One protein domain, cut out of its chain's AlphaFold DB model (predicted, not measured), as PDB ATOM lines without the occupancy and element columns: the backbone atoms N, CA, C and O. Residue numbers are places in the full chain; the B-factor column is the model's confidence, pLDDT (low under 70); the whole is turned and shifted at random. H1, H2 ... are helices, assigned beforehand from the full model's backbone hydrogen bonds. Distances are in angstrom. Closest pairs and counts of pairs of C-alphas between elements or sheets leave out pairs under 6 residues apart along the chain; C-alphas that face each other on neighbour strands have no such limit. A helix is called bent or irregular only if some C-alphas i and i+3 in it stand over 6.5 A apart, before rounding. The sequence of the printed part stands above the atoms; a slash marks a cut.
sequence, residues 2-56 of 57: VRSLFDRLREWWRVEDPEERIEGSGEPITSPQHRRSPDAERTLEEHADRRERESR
ATOM      1  N   VAL A   2      28.754 -42.687  97.461       81.88
ATOM      2  CA  VAL A   2      28.262 -41.704  98.453       81.88
ATOM      3  C   VAL A   2      29.125 -41.650  99.724       81.88
ATOM      4  O   VAL A   2      29.508 -40.570 100.149       81.88
ATOM      5  N   ARG A   3      29.531 -42.805 100.271       81.06
ATOM      6  CA  ARG A   3      30.441 -42.869 101.433       81.06
ATOM      7  C   ARG A   3      31.764 -42.126 101.220       81.06
ATOM      8  O   ARG A   3      32.142 -41.339 102.066       81.06
ATOM      9  N   SER A   4      32.386 -42.282 100.051       83.19
ATOM     10  CA  SER A   4      33.653 -41.609  99.729       83.19
ATOM     11  C   SER A   4      33.518 -40.081  99.665       83.19
ATOM     12  O   SER A   4      34.443 -39.372 100.048       83.19
ATOM     13  N   LEU A   5      32.365 -39.566  99.226       86.50
ATOM     14  CA  LEU A   5      32.067 -38.130  99.274       86.50
ATOM     15  C   LEU A   5      31.947 -37.626 100.717       86.50
ATOM     16  O   LEU A   5      32.500 -36.579 101.045       86.50
ATOM     17  N   PHE A   6      31.268 -38.383 101.583       88.06
ATOM     18  CA  PHE A   6      31.158 -38.054 103.004       88.06
ATOM     19  C   PHE A   6      32.500 -38.132 103.734       88.06
ATOM     20  O   PHE A   6      32.792 -37.250 104.536       88.06
ATOM     21  N   ASP A   7      33.329 -39.132 103.435       86.38
ATOM     22  CA  ASP A   7      34.665 -39.255 104.023       86.38
ATOM     23  C   ASP A   7      35.544 -38.059 103.652       86.38
ATOM     24  O   ASP A   7      36.195 -37.482 104.519       86.38
ATOM     25  N   ARG A   8      35.476 -37.603 102.397       82.06
ATOM     26  CA  ARG A   8      36.217 -36.426 101.928       82.06
ATOM     27  C   ARG A   8      35.728 -35.120 102.558       82.06
ATOM     28  O   ARG A   8      36.534 -34.252 102.877       82.06
ATOM     29  N   LEU A   9      34.416 -34.977 102.762       85.38
ATOM     30  CA  LEU A   9      33.833 -33.840 103.488       85.38
ATOM     31  C   LEU A   9      34.258 -33.837 104.958       85.38
ATOM     32  O   LEU A   9      34.622 -32.794 105.498       85.38
ATOM     33  N   ARG A  10      34.237 -35.008 105.597       83.25
ATOM     34  CA  ARG A  10      34.680 -35.181 106.980       83.25
ATOM     35  C   ARG A  10      36.162 -34.859 107.121       83.25
ATOM     36  O   ARG A  10      36.522 -34.185 108.075       83.25
ATOM     37  N   GLU A  11      36.998 -35.327 106.200       81.12
ATOM     38  CA  GLU A  11      38.432 -35.032 106.165       81.12
ATOM     39  C   GLU A  11      38.690 -33.533 106.006       81.12
ATOM     40  O   GLU A  11      39.483 -32.970 106.750       81.12
ATOM     41  N   TRP A  12      37.948 -32.864 105.122       81.56
ATOM     42  CA  TRP A  12      38.062 -31.421 104.916       81.56
ATOM     43  C   TRP A  12      37.698 -30.588 106.158       81.56
ATOM     44  O   TRP A  12      38.229 -29.499 106.350       81.56
ATOM     45  N   TRP A  13      36.801 -31.092 107.009       76.69
ATOM     46  CA  TRP A  13      36.389 -30.447 108.264       76.69
ATOM     47  C   TRP A  13      37.148 -30.925 109.502       76.69
ATOM     48  O   TRP A  13      36.910 -30.420 110.606       76.69
ATOM     49  N   ARG A  14      38.017 -31.925 109.350       78.88
ATOM     50  CA  ARG A  14      38.712 -32.537 110.472       78.88
ATOM     51  C   ARG A  14      39.835 -31.614 110.932       78.88
ATOM     52  O   ARG A  14      40.800 -31.398 110.213       78.88
ATOM     53  N   VAL A  15      39.700 -31.120 112.154       72.88
ATOM     54  CA  VAL A  15      40.794 -30.529 112.932       72.88
ATOM     55  C   VAL A  15      41.291 -31.621 113.884       72.88
ATOM     56  O   VAL A  15      40.479 -32.435 114.335       72.88
ATOM     57  N   GLU A  16      42.603 -31.713 114.111       73.19
ATOM     58  CA  GLU A  16      43.185 -32.735 114.995       73.19
ATOM     59  C   GLU A  16      42.729 -32.559 116.446       73.19
ATOM     60  O   GLU A  16      42.358 -33.550 117.075       73.19
ATOM     61  N   ASP A  17      42.634 -31.310 116.910       75.00
ATOM     62  CA  ASP A  17      42.084 -30.947 118.211       75.00
ATOM     63  C   ASP A  17      40.891 -29.971 118.055       75.00
ATOM     64  O   ASP A  17      41.018 -28.920 117.419       75.00
ATOM     65  N   PRO A  18      39.693 -30.305 118.571       73.44
ATOM     66  CA  PRO A  18      38.527 -29.431 118.470       73.44
ATOM     67  C   PRO A  18      38.644 -28.153 119.315       73.44
ATOM     68  O   PRO A  18      37.977 -27.173 118.984       73.44
ATOM     69  N   GLU A  19      39.456 -28.156 120.374       76.69
ATOM     70  CA  GLU A  19      39.726 -27.005 121.244       76.69
ATOM     71  C   GLU A  19      40.723 -26.030 120.597       76.69
ATOM     72  O   GLU A  19      40.671 -24.833 120.864       76.69
ATOM     73  N   GLU A  20      41.555 -26.501 119.659       74.50
ATOM     74  CA  GLU A  20      42.417 -25.653 118.817       74.50
ATOM     75  C   GLU A  20      41.684 -25.020 117.623       74.50
ATOM     76  O   GLU A  20      42.278 -24.304 116.807       74.50
ATOM     77  N   ARG A  21      40.376 -25.265 117.476       77.44
ATOM     78  CA  ARG A  21      39.603 -24.630 116.411       77.44
ATOM     79  C   ARG A  21      39.591 -23.116 116.629       77.44
ATOM     80  O   ARG A  21      39.021 -22.616 117.591       77.44
ATOM     81  N   ILE A  22      40.153 -22.389 115.666       80.69
ATOM     82  CA  ILE A  22      40.107 -20.926 115.638       80.69
ATOM     83  C   ILE A  22      38.641 -20.482 115.583       80.69
ATOM     84  O   ILE A  22      37.903 -20.873 114.672       80.69
ATOM     85  N   GLU A  23      38.224 -19.665 116.552       80.88
ATOM     86  CA  GLU A  23      36.891 -19.071 116.577       80.88
ATOM     87  C   GLU A  23      36.748 -18.113 115.389       80.88
ATOM     88  O   GLU A  23      37.382 -17.059 115.309       80.88
ATOM     89  N   GLY A  24      35.955 -18.533 114.406       78.75
ATOM     90  CA  GLY A  24      35.572 -17.699 113.279       78.75
ATOM     91  C   GLY A  24      34.347 -16.872 113.638       78.75
ATOM     92  O   GLY A  24      33.481 -17.331 114.376       78.75
ATOM     93  N   SER A  25      34.235 -15.682 113.055       81.56
ATOM     94  CA  SER A  25      33.106 -14.782 113.308       81.56
ATOM     95  C   SER A  25      31.751 -15.396 112.892       81.56
ATOM     96  O   SER A  25      30.703 -15.060 113.429       81.56
ATOM     97  N   GLY A  26      31.765 -16.386 111.992       79.50
ATOM     98  CA  GLY A  26      30.574 -17.119 111.555       79.50
ATOM     99  C   GLY A  26      29.776 -16.386 110.476       79.50
ATOM    100  O   GLY A  26      28.951 -17.004 109.799       79.50
ATOM    101  N   GLU A  27      30.057 -15.103 110.242       80.94
ATOM    102  CA  GLU A  27      29.471 -14.365 109.134       80.94
ATOM    103  C   GLU A  27      30.037 -14.826 107.787       80.94
ATOM    104  O   GLU A  27      31.247 -15.021 107.621       80.94
ATOM    105  N   PRO A  28      29.175 -14.949 106.767       74.12
ATOM    106  CA  PRO A  28      29.642 -15.215 105.424       74.12
ATOM    107  C   PRO A  28      30.463 -14.025 104.913       74.12
ATOM    108  O   PRO A  28      30.000 -12.881 104.882       74.12
ATOM    109  N   ILE A  29      31.674 -14.308 104.429       68.25
ATOM    110  CA  ILE A  29      32.514 -13.324 103.740       68.25
ATOM    111  C   ILE A  29      31.893 -13.072 102.362       68.25
ATOM    112  O   ILE A  29      32.129 -13.802 101.400       68.25
ATOM    113  N   THR A  30      31.033 -12.060 102.276       67.19
ATOM    114  CA  THR A  30      30.179 -11.815 101.103       67.19
ATOM    115  C   THR A  30      30.750 -10.817 100.107       67.19
ATOM    116  O   THR A  30      30.171 -10.686  99.036       67.19
ATOM    117  N   SER A  31      31.864 -10.134 100.394       64.25
ATOM    118  CA  SER A  31      32.367  -9.059  99.524       64.25
ATOM    119  C   SER A  31      33.091  -9.614  98.287       64.25
ATOM    120  O   SER A  31      34.254 -10.017  98.385       64.25
ATOM    121  N   PRO A  32      32.468  -9.622  97.088       64.12
ATOM    122  CA  PRO A  32      33.077 -10.211  95.895       64.12
ATOM    123  C   PRO A  32      34.268  -9.376  95.407       64.12
ATOM    124  O   PRO A  32      35.178  -9.902  94.776       64.12
ATOM    125  N   GLN A  33      34.269  -8.081  95.737       65.12
ATOM    126  CA  GLN A  33      35.269  -7.100  95.316       65.12
ATOM    127  C   GLN A  33      36.603  -7.241  96.070       65.12
ATOM    128  O   GLN A  33      37.635  -6.859  95.538       65.12
ATOM    129  N   HIS A  34      36.601  -7.841  97.267       58.97
ATOM    130  CA  HIS A  34      37.812  -8.083  98.071       58.97
ATOM    131  C   HIS A  34      38.297  -9.538  98.021       58.97
ATOM    132  O   HIS A  34      39.242  -9.904  98.715       58.97
ATOM    133  N   ARG A  35      37.677 -10.385  97.190       65.50
ATOM    134  CA  ARG A  35      37.999 -11.820  97.112       65.50
ATOM    135  C   ARG A  35      39.435 -12.091  96.639       65.50
ATOM    136  O   ARG A  35      39.968 -13.158  96.920       65.50
ATOM    137  N   ARG A  36      40.029 -11.134  95.921       67.00
ATOM    138  CA  ARG A  36      41.418 -11.132  95.437       67.00
ATOM    139  C   ARG A  36      42.047  -9.759  95.639       67.00
ATOM    140  O   ARG A  36      42.363  -9.056  94.684       67.00
ATOM    141  N   SER A  37      42.141  -9.339  96.897       75.25
ATOM    142  CA  SER A  37      42.952  -8.166  97.218       75.25
ATOM    143  C   SER A  37      44.422  -8.471  96.889       75.25
ATOM    144  O   SER A  37      44.904  -9.523  97.313       75.25
ATOM    145  N   PRO A  38      45.147  -7.583  96.185       78.00
ATOM    146  CA  PRO A  38      46.579  -7.744  95.941       78.00
ATOM    147  C   PRO A  38      47.387  -7.957  97.229       78.00
ATOM    148  O   PRO A  38      48.319  -8.755  97.239       78.00
ATOM    149  N   ASP A  39      46.998  -7.306  98.330       78.31
ATOM    150  CA  ASP A  39      47.627  -7.510  99.641       78.31
ATOM    151  C   ASP A  39      47.378  -8.915 100.196       78.31
ATOM    152  O   ASP A  39      48.273  -9.524 100.782       78.31
ATOM    153  N   ALA A  40      46.179  -9.466  99.980       79.50
ATOM    154  CA  ALA A  40      45.866 -10.829 100.395       79.50
ATOM    155  C   ALA A  40      46.642 -11.854  99.555       79.50
ATOM    156  O   ALA A  40      47.174 -12.809 100.113       79.50
ATOM    157  N   GLU A  41      46.754 -11.644  98.237       85.00
ATOM    158  CA  GLU A  41      47.560 -12.514  97.370       85.00
ATOM    159  C   GLU A  41      49.053 -12.452  97.738       85.00
ATOM    160  O   GLU A  41      49.673 -13.501  97.891       85.00
ATOM    161  N   ARG A  42      49.602 -11.256  97.998       85.88
ATOM    162  CA  ARG A  42      50.989 -11.092  98.466       85.88
ATOM    163  C   ARG A  42      51.233 -11.795  99.800       85.88
ATOM    164  O   ARG A  42      52.210 -12.521  99.938       85.88
ATOM    165  N   THR A  43      50.332 -11.622 100.767       85.75
ATOM    166  CA  THR A  43      50.454 -12.285 102.077       85.75
ATOM    167  C   THR A  43      50.466 -13.810 101.914       85.75
ATOM    168  O   THR A  43      51.251 -14.504 102.555       85.75
ATOM    169  N   LEU A  44      49.630 -14.363 101.027       86.12
ATOM    170  CA  LEU A  44      49.620 -15.803 100.751       86.12
ATOM    171  C   LEU A  44      50.936 -16.294 100.128       86.12
ATOM    172  O   LEU A  44      51.415 -17.362 100.511       86.12
ATOM    173  N   GLU A  45      51.520 -15.524  99.209       89.88
ATOM    174  CA  GLU A  45      52.816 -15.822  98.584       89.88
ATOM    175  C   GLU A  45      53.954 -15.830  99.619       89.88
ATOM    176  O   GLU A  45      54.680 -16.814  99.728       89.88
ATOM    177  N   GLU A  46      54.031 -14.815 100.484       90.69
ATOM    178  CA  GLU A  46      55.028 -14.740 101.566       90.69
ATOM    179  C   GLU A  46      54.938 -15.929 102.539       90.69
ATOM    180  O   GLU A  46      55.947 -16.470 103.006       90.69
ATOM    181  N   HIS A  47      53.717 -16.367 102.858       90.44
ATOM    182  CA  HIS A  47      53.489 -17.548 103.686       90.44
ATOM    183  C   HIS A  47      53.928 -18.845 102.992       90.44
ATOM    184  O   HIS A  47      54.489 -19.719 103.659       90.44
ATOM    185  N   ALA A  48      53.680 -18.975 101.685       89.75
ATOM    186  CA  ALA A  48      54.111 -20.127 100.900       89.75
ATOM    187  C   ALA A  48      55.644 -20.212 100.832       89.75
ATOM    188  O   ALA A  48      56.204 -21.261 101.156       89.75
ATOM    189  N   ASP A  49      56.311 -19.094 100.537       91.50
ATOM    190  CA  ASP A  49      57.773 -18.983 100.491       91.50
ATOM    191  C   ASP A  49      58.421 -19.348 101.830       91.50
ATOM    192  O   ASP A  49      59.416 -20.074 101.886       91.50
ATOM    193  N   ARG A  50      57.860 -18.853 102.941       91.56
ATOM    194  CA  ARG A  50      58.339 -19.196 104.286       91.56
ATOM    195  C   ARG A  50      58.232 -20.696 104.550       91.56
ATOM    196  O   ARG A  50      59.180 -21.279 105.067       91.56
ATOM    197  N   ARG A  51      57.109 -21.316 104.180       90.06
ATOM    198  CA  ARG A  51      56.892 -22.754 104.372       90.06
ATOM    199  C   ARG A  51      57.873 -23.592 103.554       90.06
ATOM    200  O   ARG A  51      58.387 -24.583 104.059       90.06
ATOM    201  N   GLU A  52      58.147 -23.193 102.311       89.19
ATOM    202  CA  GLU A  52      59.123 -23.879 101.458       89.19
ATOM    203  C   GLU A  52      60.529 -23.824 102.070       89.19
ATOM    204  O   GLU A  52      61.218 -24.842 102.131       89.19
ATOM    205  N   ARG A  53      60.934 -22.659 102.591       89.06
ATOM    206  CA  ARG A  53      62.225 -22.493 103.274       89.06
ATOM    207  C   ARG A  53      62.331 -23.358 104.527       89.06
ATOM    208  O   ARG A  53      63.345 -24.020 104.691       89.06
ATOM    209  N   GLU A  54      61.292 -23.383 105.360       84.31
ATOM    210  CA  GLU A  54      61.246 -24.202 106.581       84.31
ATOM    211  C   GLU A  54      61.293 -25.705 106.276       84.31
ATOM    212  O   GLU A  54      61.907 -26.462 107.008       84.31
ATOM    213  N   SER A  55      60.704 -26.144 105.159       81.06
ATOM    214  CA  SER A  55      60.746 -27.553 104.740       81.06
ATOM    215  C   SER A  55      62.079 -28.011 104.135       81.06
ATOM    216  O   SER A  55      62.245 -29.196 103.847       81.06
ATOM    217  N   ARG A  56      62.996 -27.072 103.870       81.06
ATOM    218  CA  ARG A  56      64.286 -27.324 103.214       81.06
ATOM    219  C   ARG A  56      65.464 -27.347 104.198       81.06
ATOM    220  O   ARG A  56      66.555 -27.745 103.786       81.06
TER     221      ARG A  56
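What this domain is: This is residues 2 to 56 of the 57 residues of an uncharacterized protein of Halobiforma nitratireducens JCM 10879 (UniProt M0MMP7). Picture a wide, open loop of chain with a helix at each end: the shorter helix H1 comes first, residues 14 to 37 swing round in a long bare curve, and the longer helix H2 follows. The parts are strung out along the chain with no packed core. The printed part has 55 residues with two named helices, H1 then H2, and no named strand, and its class is all helix. It is extended, with a radius of gyration of the C-alphas of 16.0 A and spans of 38 by 37 by 27 A.

Where its parts are: Find C-alpha 2 at (28.262, -41.704, 98.453); from there H1, residues 2 to 13, runs 17.0 A to C-alpha 13 at (36.389, -30.447, 108.264). Next read residues 14 to 37, which hold no named element; on the way, look for C-alpha 25 at (33.106, -14.782, 113.308). At Pro 38 begins H2, residues 38 to 54, which runs 24.5 A and ends with C-alpha 54 at (61.246, -24.202, 106.581).

How they stand to each other: Compare the C-alphas of residues 2 to 13 with those of residues 38 to 54: H1 and H2 are apart, with no C-alpha of the one within 8 A of the other. Look along the backbone N and O atoms of H1 and H2, and you will find every O i to N i+4 pair within hydrogen-bond range. Neither helix is bent or irregular.

The domain as a whole: Residues 2 to 56 stand free: no C-alpha 8 or more residues away along the chain comes within 10 A. The two C-alphas farthest apart, those of Arg 3 and Asp 39, are 39.4 A apart. The link from H1 to H2, with 24 residues, is long, and its C-alphas lie 11 to 19 A from the mean of the C-alphas. The printed part has no cut. In the B-factor column the mean pLDDT of the printed part is 79.8, and the model's confidence is low, under 70, at residues 29 to 36.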